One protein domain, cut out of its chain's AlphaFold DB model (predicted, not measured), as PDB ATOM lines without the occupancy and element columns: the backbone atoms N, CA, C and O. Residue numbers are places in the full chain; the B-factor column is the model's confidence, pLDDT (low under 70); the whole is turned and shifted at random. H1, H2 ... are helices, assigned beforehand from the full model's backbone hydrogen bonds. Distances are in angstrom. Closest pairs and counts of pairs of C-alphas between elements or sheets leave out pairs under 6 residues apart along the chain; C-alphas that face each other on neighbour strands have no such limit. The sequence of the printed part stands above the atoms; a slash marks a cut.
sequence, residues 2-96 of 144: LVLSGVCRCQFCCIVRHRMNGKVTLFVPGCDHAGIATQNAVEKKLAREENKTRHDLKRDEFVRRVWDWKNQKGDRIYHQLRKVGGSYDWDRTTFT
ATOM      1  N   LEU A   2      37.265 -45.359   2.941       31.16
ATOM      2  CA  LEU A   2      36.568 -45.737   1.707       31.16
ATOM      3  C   LEU A   2      35.057 -45.705   1.950       31.16
ATOM      4  O   LEU A   2      34.569 -46.110   3.000       31.16
ATOM      5  N   VAL A   3      34.349 -45.146   0.979       36.50
ATOM      6  CA  VAL A   3      32.933 -44.795   1.034       36.50
ATOM      7  C   VAL A   3      32.070 -46.061   0.999       36.50
ATOM      8  O   VAL A   3      32.051 -46.787   0.011       36.50
ATOM      9  N   LEU A   4      31.309 -46.271   2.074       44.09
ATOM     10  CA  LEU A   4      30.259 -47.280   2.272       44.09
ATOM     11  C   LEU A   4      28.992 -46.993   1.433       44.09
ATOM     12  O   LEU A   4      27.876 -47.065   1.944       44.09
ATOM     13  N   SER A   5      29.107 -46.627   0.152       45.25
ATOM     14  CA  SER A   5      27.925 -46.233  -0.641       45.25
ATOM     15  C   SER A   5      26.929 -47.385  -0.843       45.25
ATOM     16  O   SER A   5      25.719 -47.151  -0.844       45.25
ATOM     17  N   GLY A   6      27.414 -48.626  -0.961       49.66
ATOM     18  CA  GLY A   6      26.569 -49.823  -1.067       49.66
ATOM     19  C   GLY A   6      25.995 -50.286   0.277       49.66
ATOM     20  O   GLY A   6      24.791 -50.505   0.401       49.66
ATOM     21  N   VAL A   7      26.839 -50.372   1.309       57.25
ATOM     22  CA  VAL A   7      26.468 -50.923   2.625       57.25
ATOM     23  C   VAL A   7      25.432 -50.050   3.338       57.25
ATOM     24  O   VAL A   7      24.459 -50.574   3.885       57.25
ATOM     25  N   CYS A   8      25.567 -48.721   3.270       62.25
ATOM     26  CA  CYS A   8      24.606 -47.813   3.898       62.25
ATOM     27  C   CYS A   8      23.202 -47.913   3.279       62.25
ATOM     28  O   CYS A   8      22.209 -47.728   3.983       62.25
ATOM     29  N   ARG A   9      23.088 -48.244   1.984       72.88
ATOM     30  CA  ARG A   9      21.785 -48.389   1.315       72.88
ATOM     31  C   ARG A   9      21.035 -49.627   1.804       72.88
ATOM     32  O   ARG A   9      19.861 -49.526   2.144       72.88
ATOM     33  N   CYS A  10      21.711 -50.771   1.888       82.38
ATOM     34  CA  CYS A  10      21.106 -52.004   2.395       82.38
ATOM     35  C   CYS A  10      20.642 -51.843   3.848       82.38
ATOM     36  O   CYS A  10      19.507 -52.187   4.176       82.38
ATOM     37  N   GLN A  11      21.484 -51.247   4.699       84.62
ATOM     38  CA  GLN A  11      21.138 -50.961   6.093       84.62
ATOM     39  C   GLN A  11      19.914 -50.046   6.201       84.62
ATOM     40  O   GLN A  11      18.997 -50.335   6.970       84.62
ATOM     41  N   PHE A  12      19.856 -48.989   5.387       85.75
ATOM     42  CA  PHE A  12      18.704 -48.094   5.345       85.75
ATOM     43  C   PHE A  12      17.406 -48.836   4.991       85.75
ATOM     44  O   PHE A  12      16.414 -48.697   5.707       85.75
ATOM     45  N   CYS A  13      17.415 -49.684   3.955       86.88
ATOM     46  CA  CYS A  13      16.247 -50.485   3.577       86.88
ATOM     47  C   CYS A  13      15.783 -51.408   4.714       86.88
ATOM     48  O   CYS A  13      14.586 -51.494   4.995       86.88
ATOM     49  N   CYS A  14      16.717 -52.071   5.402       89.00
ATOM     50  CA  CYS A  14      16.388 -52.917   6.547       89.00
ATOM     51  C   CYS A  14      15.721 -52.112   7.668       89.00
ATOM     52  O   CYS A  14      14.714 -52.550   8.226       89.00
ATOM     53  N   ILE A  15      16.255 -50.933   7.977       91.19
ATOM     54  CA  ILE A  15      15.775 -50.094   9.077       91.19
ATOM     55  C   ILE A  15      14.385 -49.548   8.776       91.19
ATOM     56  O   ILE A  15      13.495 -49.682   9.615       91.19
ATOM     57  N   VAL A  16      14.159 -49.026   7.569       89.31
ATOM     58  CA  VAL A  16      12.831 -48.558   7.143       89.31
ATOM     59  C   VAL A  16      11.807 -49.687   7.237       89.31
ATOM     60  O   VAL A  16      10.769 -49.514   7.871       89.31
ATOM     61  N   ARG A  17      12.126 -50.877   6.712       93.31
ATOM     62  CA  ARG A  17      11.238 -52.047   6.791       93.31
ATOM     63  C   ARG A  17      10.890 -52.415   8.235       93.31
ATOM     64  O   ARG A  17       9.742 -52.719   8.540       93.31
ATOM     65  N   HIS A  18      11.867 -52.401   9.136       94.06
ATOM     66  CA  HIS A  18      11.622 -52.735  10.535       94.06
ATOM     67  C   HIS A  18      10.796 -51.667  11.268       94.06
ATOM     68  O   HIS A  18       9.941 -52.049  12.065       94.06
ATOM     69  N   ARG A  19      10.971 -50.373  10.953       93.44
ATOM     70  CA  ARG A  19      10.096 -49.292  11.456       93.44
ATOM     71  C   ARG A  19       8.661 -49.452  10.975       93.44
ATOM     72  O   ARG A  19       7.743 -49.349  11.779       93.44
ATOM     73  N   MET A  20       8.475 -49.755   9.690       93.50
ATOM     74  CA  MET A  20       7.149 -50.002   9.109       93.50
ATOM     75  C   MET A  20       6.455 -51.216   9.741       93.50
ATOM     76  O   MET A  20       5.243 -51.201   9.914       93.50
ATOM     77  N   ASN A  21       7.216 -52.224  10.174       96.06
ATOM     78  CA  ASN A  21       6.695 -53.384  10.903       96.06
ATOM     79  C   ASN A  21       6.468 -53.125  12.409       96.06
ATOM     80  O   ASN A  21       6.376 -54.079  13.181       96.06
ATOM     81  N   GLY A  22       6.454 -51.865  12.854       94.75
ATOM     82  CA  GLY A  22       6.208 -51.489  14.250       94.75
ATOM     83  C   GLY A  22       7.358 -51.794  15.215       94.75
ATOM     84  O   GLY A  22       7.166 -51.733  16.428       94.75
ATOM     85  N   LYS A  23       8.561 -52.130  14.722       95.12
ATOM     86  CA  LYS A  23       9.717 -52.388  15.594       95.12
ATOM     87  C   LYS A  23      10.439 -51.091  15.948       95.12
ATOM     88  O   LYS A  23      10.747 -50.273  15.079       95.12
ATOM     89  N   VAL A  24      10.812 -50.963  17.220       93.56
ATOM     90  CA  VAL A  24      11.707 -49.899  17.688       93.56
ATOM     91  C   VAL A  24      13.094 -50.133  17.087       93.56
ATOM     92  O   VAL A  24      13.719 -51.163  17.336       93.56
ATOM     93  N   THR A  25      13.570 -49.200  16.261       91.81
ATOM     94  CA  THR A  25      14.871 -49.317  15.583       91.81
ATOM     95  C   THR A  25      15.671 -48.027  15.655       91.81
ATOM     96  O   THR A  25      15.206 -46.944  15.283       91.81
ATOM     97  N   LEU A  26      16.922 -48.166  16.081       91.31
ATOM     98  CA  LEU A  26      17.878 -47.078  16.196       91.31
ATOM     99  C   LEU A  26      18.911 -47.183  15.072       91.31
ATOM    100  O   LEU A  26      19.465 -48.258  14.846       91.31
ATOM    101  N   PHE A  27      19.180 -46.066  14.389       90.25
ATOM    102  CA  PHE A  27      20.226 -45.994  13.373       90.25
ATOM    103  C   PHE A  27      21.222 -44.897  13.715       90.25
ATOM    104  O   PHE A  27      20.973 -43.727  13.434       90.25
ATOM    105  N   VAL A  28      22.340 -45.272  14.330       90.44
ATOM    106  CA  VAL A  28      23.368 -44.311  14.738       90.44
ATOM    107  C   VAL A  28      24.445 -44.227  13.654       90.44
ATOM    108  O   VAL A  28      25.056 -45.251  13.339       90.44
ATOM    109  N   PRO A  29      24.696 -43.044  13.068       89.50
ATOM    110  CA  PRO A  29      25.820 -42.850  12.173       89.50
ATOM    111  C   PRO A  29      27.121 -42.747  12.978       89.50
ATOM    112  O   PRO A  29      27.165 -42.192  14.077       89.50
ATOM    113  N   GLY A  30      28.213 -43.246  12.407       87.75
ATOM    114  CA  GLY A  30      29.532 -43.159  13.021       87.75
ATOM    115  C   GLY A  30      30.628 -42.954  11.989       87.75
ATOM    116  O   GLY A  30      30.463 -43.294  10.816       87.75
ATOM    117  N   CYS A  31      31.737 -42.366  12.425       85.94
ATOM    118  CA  CYS A  31      32.929 -42.205  11.602       85.94
ATOM    119  C   CYS A  31      34.119 -42.901  12.267       85.94
ATOM    120  O   CYS A  31      34.288 -42.855  13.487       85.94
ATOM    121  N   ASP A  32      34.941 -43.538  11.444       88.38
ATOM    122  CA  ASP A  32      36.165 -44.196  11.875       88.38
ATOM    123  C   ASP A  32      37.387 -43.319  11.563       88.38
ATOM    124  O   ASP A  32      37.483 -42.706  10.496       88.38
ATOM    125  N   HIS A  33      38.321 -43.263  12.509       85.56
ATOM    126  CA  HIS A  33      39.632 -42.643  12.365       85.56
ATOM    127  C   HIS A  33      40.539 -43.422  11.403       85.56
ATOM    128  O   HIS A  33      41.403 -42.809  10.778       85.56
ATOM    129  N   ALA A  34      40.323 -44.733  11.244       81.25
ATOM    130  CA  ALA A  34      40.983 -45.597  10.268       81.25
ATOM    131  C   ALA A  34      42.523 -45.465  10.257       81.25
ATOM    132  O   ALA A  34      43.106 -45.260   9.193       81.25
ATOM    133  N   GLY A  35      43.156 -45.567  11.437       84.44
ATOM    134  CA  GLY A  35      44.597 -45.409  11.719       84.44
ATOM    135  C   GLY A  35      45.544 -45.400  10.508       84.44
ATOM    136  O   GLY A  35      45.823 -44.338   9.947       84.44
ATOM    137  N   ILE A  36      46.023 -46.579  10.086       84.12
ATOM    138  CA  ILE A  36      47.019 -46.735   9.002       84.12
ATOM    139  C   ILE A  36      46.501 -46.184   7.661       84.12
ATOM    140  O   ILE A  36      47.242 -45.554   6.904       84.12
ATOM    141  N   ALA A  37      45.212 -46.365   7.360       84.62
ATOM    142  CA  ALA A  37      44.625 -45.904   6.103       84.62
ATOM    143  C   ALA A  37      44.553 -44.369   6.016       84.62
ATOM    144  O   ALA A  37      44.799 -43.794   4.953       84.62
ATOM    145  N   THR A  38      44.216 -43.699   7.119       86.19
ATOM    146  CA  THR A  38      44.196 -42.236   7.206       86.19
ATOM    147  C   THR A  38      45.610 -41.680   7.183       86.19
ATOM    148  O   THR A  38      45.860 -40.724   6.452       86.19
ATOM    149  N   GLN A  39      46.547 -42.321   7.885       86.56
ATOM    150  CA  GLN A  39      47.958 -41.953   7.840       86.56
ATOM    151  C   GLN A  39      48.496 -41.983   6.400       86.56
ATOM    152  O   GLN A  39      49.008 -40.975   5.923       86.56
ATOM    153  N   ASN A  40      48.290 -43.082   5.665       87.88
ATOM    154  CA  ASN A  40      48.716 -43.213   4.266       87.88
ATOM    155  C   ASN A  40      48.084 -42.136   3.362       87.88
ATOM    156  O   ASN A  40      48.750 -41.541   2.517       87.88
ATOM    157  N   ALA A  41      46.793 -41.842   3.546       87.94
ATOM    158  CA  ALA A  41      46.114 -40.806   2.769       87.94
ATOM    159  C   ALA A  41      46.690 -39.401   3.026       87.94
ATOM    160  O   ALA A  41      46.865 -38.634   2.077       87.94
ATOM    161  N   VAL A  42      46.999 -39.076   4.284       89.56
ATOM    162  CA  VAL A  42      47.607 -37.796   4.669       89.56
ATOM    163  C   VAL A  42      49.044 -37.710   4.162       89.56
ATOM    164  O   VAL A  42      49.404 -36.703   3.566       89.56
ATOM    165  N   GLU A  43      49.841 -38.770   4.291       89.06
ATOM    166  CA  GLU A  43      51.204 -38.826   3.745       89.06
ATOM    167  C   GLU A  43      51.225 -38.627   2.224       89.06
ATOM    168  O   GLU A  43      52.000 -37.823   1.711       89.06
ATOM    169  N   LYS A  44      50.313 -39.278   1.489       89.00
ATOM    170  CA  LYS A  44      50.162 -39.069   0.040       89.00
ATOM    171  C   LYS A  44      49.756 -37.642  -0.312       89.00
ATOM    172  O   LYS A  44      50.181 -37.137  -1.348       89.00
ATOM    173  N   LYS A  45      48.921 -36.999   0.508       88.94
ATOM    174  CA  LYS A  45      48.552 -35.591   0.323       88.94
ATOM    175  C   LYS A  45      49.767 -34.683   0.525       88.94
ATOM    176  O   LYS A  45      50.051 -33.865  -0.340       88.94
ATOM    177  N   LEU A  46      50.510 -34.887   1.612       89.75
ATOM    178  CA  LEU A  46      51.718 -34.128   1.945       89.75
ATOM    179  C   LEU A  46      52.783 -34.227   0.853       89.75
ATOM    180  O   LEU A  46      53.318 -33.208   0.421       89.75
ATOM    181  N   ALA A  47      53.029 -35.437   0.353       89.19
ATOM    182  CA  ALA A  47      53.970 -35.659  -0.735       89.19
ATOM    183  C   ALA A  47      53.541 -34.944  -2.031       89.19
ATOM    184  O   ALA A  47      54.384 -34.449  -2.767       89.19
ATOM    185  N   ARG A  48      52.234 -34.857  -2.313       90.12
ATOM    186  CA  ARG A  48      51.714 -34.190  -3.521       90.12
ATOM    187  C   ARG A  48      51.702 -32.668  -3.428       90.12
ATOM    188  O   ARG A  48      51.961 -32.014  -4.428       90.12
ATOM    189  N   GLU A  49      51.336 -32.119  -2.273       90.62
ATOM    190  CA  GLU A  49      51.112 -30.676  -2.107       90.62
ATOM    191  C   GLU A  49      52.373 -29.934  -1.663       90.62
ATOM    192  O   GLU A  49      52.633 -28.828  -2.125       90.62
ATOM    193  N   GLU A  50      53.168 -30.539  -0.779       87.56
ATOM    194  CA  GLU A  50      54.331 -29.893  -0.162       87.56
ATOM    195  C   GLU A  50      55.657 -30.578  -0.513       87.56
ATOM    196  O   GLU A  50      56.710 -30.059  -0.152       87.56
ATOM    197  N   ASN A  51      55.618 -31.732  -1.188       88.12
ATOM    198  CA  ASN A  51      56.787 -32.570  -1.476       88.12
ATOM    199  C   ASN A  51      57.618 -32.904  -0.217       88.12
ATOM    200  O   ASN A  51      58.843 -32.998  -0.261       88.12
ATOM    201  N   LYS A  52      56.926 -33.053   0.920       87.69
ATOM    202  CA  LYS A  52      57.491 -33.404   2.229       87.69
ATOM    203  C   LYS A  52      57.039 -34.787   2.660       87.69
ATOM    204  O   LYS A  52      55.942 -35.240   2.324       87.69
ATOM    205  N   THR A  53      57.862 -35.428   3.473       83.81
ATOM    206  CA  THR A  53      57.569 -36.705   4.115       83.81
ATOM    207  C   THR A  53      57.112 -36.503   5.560       83.81
ATOM    208  O   THR A  53      57.314 -35.451   6.167       83.81
ATOM    209  N   ARG A  54      56.518 -37.542   6.161       81.06
ATOM    210  CA  ARG A  54      56.140 -37.531   7.587       81.06
ATOM    211  C   ARG A  54      57.326 -37.277   8.524       81.06
ATOM    212  O   ARG A  54      57.118 -36.837   9.647       81.06
ATOM    213  N   HIS A  55      58.538 -37.607   8.076       83.88
ATOM    214  CA  HIS A  55      59.764 -37.492   8.860       83.88
ATOM    215  C   HIS A  55      60.278 -36.052   8.925       83.88
ATOM    216  O   HIS A  55      60.992 -35.707   9.862       83.88
ATOM    217  N   ASP A  56      59.855 -35.210   7.983       86.25
ATOM    218  CA  ASP A  56      60.220 -33.794   7.942       86.25
ATOM    219  C   ASP A  56      59.369 -32.950   8.905       86.25
ATOM    220  O   ASP A  56      59.701 -31.804   9.204       86.25
ATOM    221  N   LEU A  57      58.261 -33.512   9.402       85.38
ATOM    222  CA  LEU A  57      57.333 -32.856  10.318       85.38
ATOM    223  C   LEU A  57      57.512 -33.377  11.746       85.38
ATOM    224  O   LEU A  57      57.739 -34.563  11.986       85.38
ATOM    225  N   LYS A  58      57.317 -32.493  12.730       89.56
ATOM    226  CA  LYS A  58      57.201 -32.918  14.132       89.56
ATOM    227  C   LYS A  58      55.891 -33.679  14.347       89.56
ATOM    228  O   LYS A  58      54.882 -33.402  13.696       89.56
ATOM    229  N   ARG A  59      55.878 -34.592  15.327       87.81
ATOM    230  CA  ARG A  59      54.705 -35.422  15.662       87.81
ATOM    231  C   ARG A  59      53.441 -34.592  15.889       87.81
ATOM    232  O   ARG A  59      52.401 -34.919  15.329       87.81
ATOM    233  N   ASP A  60      53.538 -33.513  16.660       91.19
ATOM    234  CA  ASP A  60      52.381 -32.673  16.995       91.19
ATOM    235  C   ASP A  60      51.799 -31.975  15.765       91.19
ATOM    236  O   ASP A  60      50.583 -31.873  15.611       91.19
ATOM    237  N   GLU A  61      52.665 -31.531  14.856       90.88
ATOM    238  CA  GLU A  61      52.246 -30.904  13.608       90.88
ATOM    239  C   GLU A  61      51.566 -31.917  12.685       90.88
ATOM    240  O   GLU A  61      50.495 -31.644  12.144       90.88
ATOM    241  N   PHE A  62      52.132 -33.120  12.564       89.12
ATOM    242  CA  PHE A  62      51.519 -34.191  11.787       89.12
ATOM    243  C   PHE A  62      50.138 -34.576  12.337       89.12
ATOM    244  O   PHE A  62      49.179 -34.690  11.574       89.12
ATOM    245  N   VAL A  63      50.004 -34.707  13.661       90.69
ATOM    246  CA  VAL A  63      48.724 -35.018  14.315       90.69
ATOM    247  C   VAL A  63      47.679 -33.939  14.030       90.69
ATOM    248  O   VAL A  63      46.538 -34.281  13.719       90.69
ATOM    249  N   ARG A  64      48.051 -32.652  14.061       91.19
ATOM    250  CA  ARG A  64      47.139 -31.557  13.683       91.19
ATOM    251  C   ARG A  64      46.636 -31.711  12.247       91.19
ATOM    252  O   ARG A  64      45.430 -31.703  12.026       91.19
ATOM    253  N   ARG A  65      47.533 -31.976  11.292       88.81
ATOM    254  CA  ARG A  65      47.156 -32.177   9.880       88.81
ATOM    255  C   ARG A  65      46.235 -33.386   9.678       88.81
ATOM    256  O   ARG A  65      45.334 -33.341   8.840       88.81
ATOM    257  N   VAL A  66      46.432 -34.458  10.447       90.06
ATOM    258  CA  VAL A  66      45.537 -35.628  10.440       90.06
ATOM    259  C   VAL A  66      44.139 -35.252  10.941       90.06
ATOM    260  O   VAL A  66      43.147 -35.646  10.322       90.06
ATOM    261  N   TRP A  67      44.044 -34.462  12.012       90.19
ATOM    262  CA  TRP A  67      42.763 -33.959  12.519       90.19
ATOM    263  C   TRP A  67      42.057 -33.041  11.519       90.19
ATOM    264  O   TRP A  67      40.861 -33.216  11.277       90.19
ATOM    265  N   ASP A  68      42.789 -32.140  10.867       90.19
ATOM    266  CA  ASP A  68      42.235 -31.256   9.837       90.19
ATOM    267  C   ASP A  68      41.685 -32.055   8.652       90.19
ATOM    268  O   ASP A  68      40.563 -31.822   8.187       90.19
ATOM    269  N   TRP A  69      42.436 -33.060   8.193       88.44
ATOM    270  CA  TRP A  69      41.980 -33.977   7.153       88.44
ATOM    271  C   TRP A  69      40.719 -34.738   7.571       88.44
ATOM    272  O   TRP A  69      39.774 -34.851   6.783       88.44
ATOM    273  N   LYS A  70      40.680 -35.239   8.811       86.56
ATOM    274  CA  LYS A  70      39.512 -35.935   9.357       86.56
ATOM    275  C   LYS A  70      38.290 -35.030   9.376       86.56
ATOM    276  O   LYS A  70      37.221 -35.499   9.003       86.56
ATOM    277  N   ASN A  71      38.422 -33.771   9.784       87.44
ATOM    278  CA  ASN A  71      37.292 -32.842   9.844       87.44
ATOM    279  C   ASN A  71      36.754 -32.564   8.435       87.44
ATOM    280  O   ASN A  71      35.583 -32.815   8.162       87.44
ATOM    281  N   GLN A  72      37.636 -32.234   7.485       86.94
ATOM    282  CA  GLN A  72      37.253 -31.998   6.087       86.94
ATOM    283  C   GLN A  72      36.552 -33.206   5.440       86.94
ATOM    284  O   GLN A  72      35.575 -33.059   4.700       86.94
ATOM    285  N   LYS A  73      37.062 -34.424   5.670       85.44
ATOM    286  CA  LYS A  73      36.477 -35.646   5.096       85.44
ATOM    287  C   LYS A  73      35.235 -36.105   5.850       85.44
ATOM    288  O   LYS A  73      34.281 -36.534   5.204       85.44
ATOM    289  N   GLY A  74      35.241 -36.009   7.175       83.75
ATOM    290  CA  GLY A  74      34.122 -36.369   8.042       83.75
ATOM    291  C   GLY A  74      32.878 -35.559   7.702       83.75
ATOM    292  O   GLY A  74      31.833 -36.145   7.423       83.75
ATOM    293  N   ASP A  75      33.016 -34.238   7.584       85.50
ATOM    294  CA  ASP A  75      31.909 -33.347   7.222       85.50
ATOM    295  C   ASP A  75      31.338 -33.686   5.845       85.50
ATOM    296  O   ASP A  75      30.122 -33.754   5.650       85.50
ATOM    297  N   ARG A  76      32.214 -33.998   4.881       87.69
ATOM    298  CA  ARG A  76      31.793 -34.437   3.548       87.69
ATOM    299  C   ARG A  76      31.015 -35.754   3.593       87.69
ATOM    300  O   ARG A  76      30.023 -35.875   2.875       87.69
ATOM    301  N   ILE A  77      31.441 -36.725   4.403       85.38
ATOM    302  CA  ILE A  77      30.748 -38.013   4.558       85.38
ATOM    303  C   ILE A  77      29.371 -37.795   5.190       85.38
ATOM    304  O   ILE A  77      28.376 -38.295   4.665       85.38
ATOM    305  N   TYR A  78      29.277 -37.001   6.258       86.75
ATOM    306  CA  TYR A  78      27.988 -36.699   6.880       86.75
ATOM    307  C   TYR A  78      27.055 -35.938   5.938       86.75
ATOM    308  O   TYR A  78      25.871 -36.262   5.865       86.75
ATOM    309  N   HIS A  79      27.575 -34.999   5.144       88.38
ATOM    310  CA  HIS A  79      26.784 -34.308   4.124       88.38
ATOM    311  C   HIS A  79      26.248 -35.264   3.056       88.38
ATOM    312  O   HIS A  79      25.086 -35.180   2.662       88.38
ATOM    313  N   GLN A  80      27.070 -36.214   2.603       86.81
ATOM    314  CA  GLN A  80      26.635 -37.255   1.670       86.81
ATOM    315  C   GLN A  80      25.532 -38.129   2.279       86.81
ATOM    316  O   GLN A  80      24.517 -38.359   1.627       86.81
ATOM    317  N   LEU A  81      25.685 -38.561   3.532       85.56
ATOM    318  CA  LEU A  81      24.676 -39.360   4.232       85.56
ATOM    319  C   LEU A  81      23.356 -38.596   4.427       85.56
ATOM    320  O   LEU A  81      22.288 -39.180   4.239       85.56
ATOM    321  N   ARG A  82      23.414 -37.287   4.716       86.12
ATOM    322  CA  ARG A  82      22.233 -36.406   4.775       86.12
ATOM    323  C   ARG A  82      21.544 -36.290   3.416       86.12
ATOM    324  O   ARG A  82      20.327 -36.418   3.346       86.12
ATOM    325  N   LYS A  83      22.307 -36.119   2.330       87.00
ATOM    326  CA  LYS A  83      21.765 -36.048   0.959       87.00
ATOM    327  C   LYS A  83      21.076 -37.331   0.508       87.00
ATOM    328  O   LYS A  83      20.121 -37.263  -0.255       87.00
ATOM    329  N   VAL A  84      21.550 -38.488   0.968       82.50
ATOM    330  CA  VAL A  84      20.919 -39.787   0.675       82.50
ATOM    331  C   VAL A  84      19.571 -39.942   1.403       82.50
ATOM    332  O   VAL A  84      18.800 -40.831   1.063       82.50
ATOM    333  N   GLY A  85      19.247 -39.062   2.359       77.56
ATOM    334  CA  GLY A  85      17.943 -39.041   3.027       77.56
ATOM    335  C   GLY A  85      17.749 -40.181   4.024       77.56
ATOM    336  O   GLY A  85      16.619 -40.570   4.316       77.56
ATOM    337  N   GLY A  86      18.842 -40.750   4.540       77.06
ATOM    338  CA  GLY A  86      18.746 -41.812   5.532       77.06
ATOM    339  C   GLY A  86      18.194 -41.299   6.864       77.06
ATOM    340  O   GLY A  86      18.515 -40.200   7.314       77.06
ATOM    341  N   SER A  87      17.371 -42.116   7.515       84.19
ATOM    342  CA  SER A  87      16.669 -41.793   8.759       84.19
ATOM    343  C   SER A  87      17.544 -42.050   9.998       84.19
ATOM    344  O   SER A  87      17.157 -42.772  10.926       84.19
ATOM    345  N   TYR A  88      18.750 -41.478   9.953       88.56
ATOM    346  CA  TYR A  88      19.786 -41.539  10.982       88.56
ATOM    347  C   TYR A  88      19.438 -40.673  12.199       88.56
ATOM    348  O   TYR A  88      18.846 -39.604  12.060       88.56
ATOM    349  N   ASP A  89      19.867 -41.115  13.378       90.31
ATOM    350  CA  ASP A  89      19.867 -40.331  14.614       90.31
ATOM    351  C   ASP A  89      21.178 -39.532  14.704       90.31
ATOM    352  O   ASP A  89      22.229 -40.065  15.067       90.31
ATOM    353  N   TRP A  90      21.125 -38.257  14.315       88.44
ATOM    354  CA  TRP A  90      22.296 -37.379  14.269       88.44
ATOM    355  C   TRP A  90      22.785 -36.945  15.652       88.44
ATOM    356  O   TRP A  90      23.973 -36.649  15.795       88.44
ATOM    357  N   ASP A  91      21.921 -36.959  16.666       88.75
ATOM    358  CA  ASP A  91      22.264 -36.514  18.022       88.75
ATOM    359  C   ASP A  91      23.216 -37.501  18.709       88.75
ATOM    360  O   ASP A  91      23.995 -37.138  19.589       88.75
ATOM    361  N   ARG A  92      23.193 -38.765  18.270       88.94
ATOM    362  CA  ARG A  92      24.039 -39.849  18.793       88.94
ATOM    363  C   ARG A  92      25.279 -40.134  17.951       88.94
ATOM    364  O   ARG A  92      25.932 -41.158  18.164       88.94
ATOM    365  N   THR A  93      25.606 -39.268  16.994       88.94
ATOM    366  CA  THR A  93      26.754 -39.472  16.103       88.94
ATOM    367  C   THR A  93      28.030 -39.717  16.908       88.94
ATOM    368  O   THR A  93      28.338 -38.962  17.825       88.94
ATOM    369  N   THR A  94      28.766 -40.780  16.577       86.69
ATOM    370  CA  THR A  94      29.965 -41.188  17.329       86.69
ATOM    371  C   THR A  94      31.194 -41.242  16.428       86.69
ATOM    372  O   THR A  94      31.140 -41.760  15.309       86.69
ATOM    373  N   PHE A  95      32.326 -40.750  16.921       88.31
ATOM    374  CA  PHE A  95      33.629 -40.917  16.295       88.31
ATOM    375  C   PHE A  95      34.541 -41.785  17.167       88.31
ATOM    376  O   PHE A  95      34.568 -41.678  18.387       88.31
ATOM    377  N   THR A  96      35.322 -42.656  16.531       88.81
ATOM    378  CA  THR A  96      36.160 -43.650  17.237       88.81
ATOM    379  C   THR A  96      37.178 -43.075  18.230       88.81
ATOM    380  O   THR A  96      37.542 -43.774  19.169       88.81
TER     381      THR A  96
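Overview. This is residues 2 to 96 of the 144 residues of the protein "Aats-val" of Bugula neritina (UniProt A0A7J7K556). A long, loose rod of three helices: H3 runs along much of its length, H2 crosses the first part of H3 towards one end, and H1 lies towards the other end, touching no helix. The unnamed stretch of residues 21 to 34 folds back from the end of H1 to the start of H2, and the last printed stretch, residues 84 to 96, folds back after H3, where its residues 94 to 95 pair briefly with residues 30 to 31 of the first stretch. The printed part has 95 residues, with three named helices in the order H1, H2, H3 and no named strand, and its class is all helix. It is loose, with a radius of gyration of the C-alphas of 17.3 A, and spans 57 by 21 by 20 A.

Along the chain. H1 is residues 5 to 20, 23.3 A from first to last C-alpha; C-alpha 5 is at (27.925, -46.233, -0.641). Residues 21 to 34 hold no named element. H2 is residues 35 to 49, 21.2 A long, and begins with C-alpha 35 at (44.597, -45.409, 11.719). H3, the longest helix, is residues 59 to 83, 36.1 A long, and ends with C-alpha 83 at (21.765, -36.048, 0.959). Residues 84 to 96 hold no named element.

Arrangement. H1 and H2 are apart. H1 and H3 are apart, but only just, with their closest C-alphas 8.5 A from each other. H2 and H3 touch, with 5 pairs of C-alphas within 8 A. The closest C-alphas of the two are those of Val 42 and Val 66, 6.5 A apart. H2 touches H3 with residues 38 to 42 alone, and H3 touches H2 with residues 65 to 69 alone. The lines of H2 and H3 stand at 78 degrees, about perpendicular, with their centres 12.5 A apart. The short pairing of residues 30 to 31 with residues 94 to 95 is parallel. In H2 and H3 every O i to N i+4 pair is within hydrogen-bond range, and in H1 11 of 12 are.

Size, cuts and confidence. The two C-alphas farthest apart are those of Gly 22 and Asp 56, at 57.2 A, while those of Leu 2 and Thr 96, the first and last printed, are 15.7 A apart. Residues 55 to 61, of which 59 to 61 belong to H3, stand free. The printed part has no cut. The link from H1 to H2, 14 residues, is long, and the link from H2 to H3, 9 residues, is short. The mean pLDDT of the printed part is 84.8, and confidence in the model is low, under 70, at residues 2 to 8, of which 5 to 8 belong to H1.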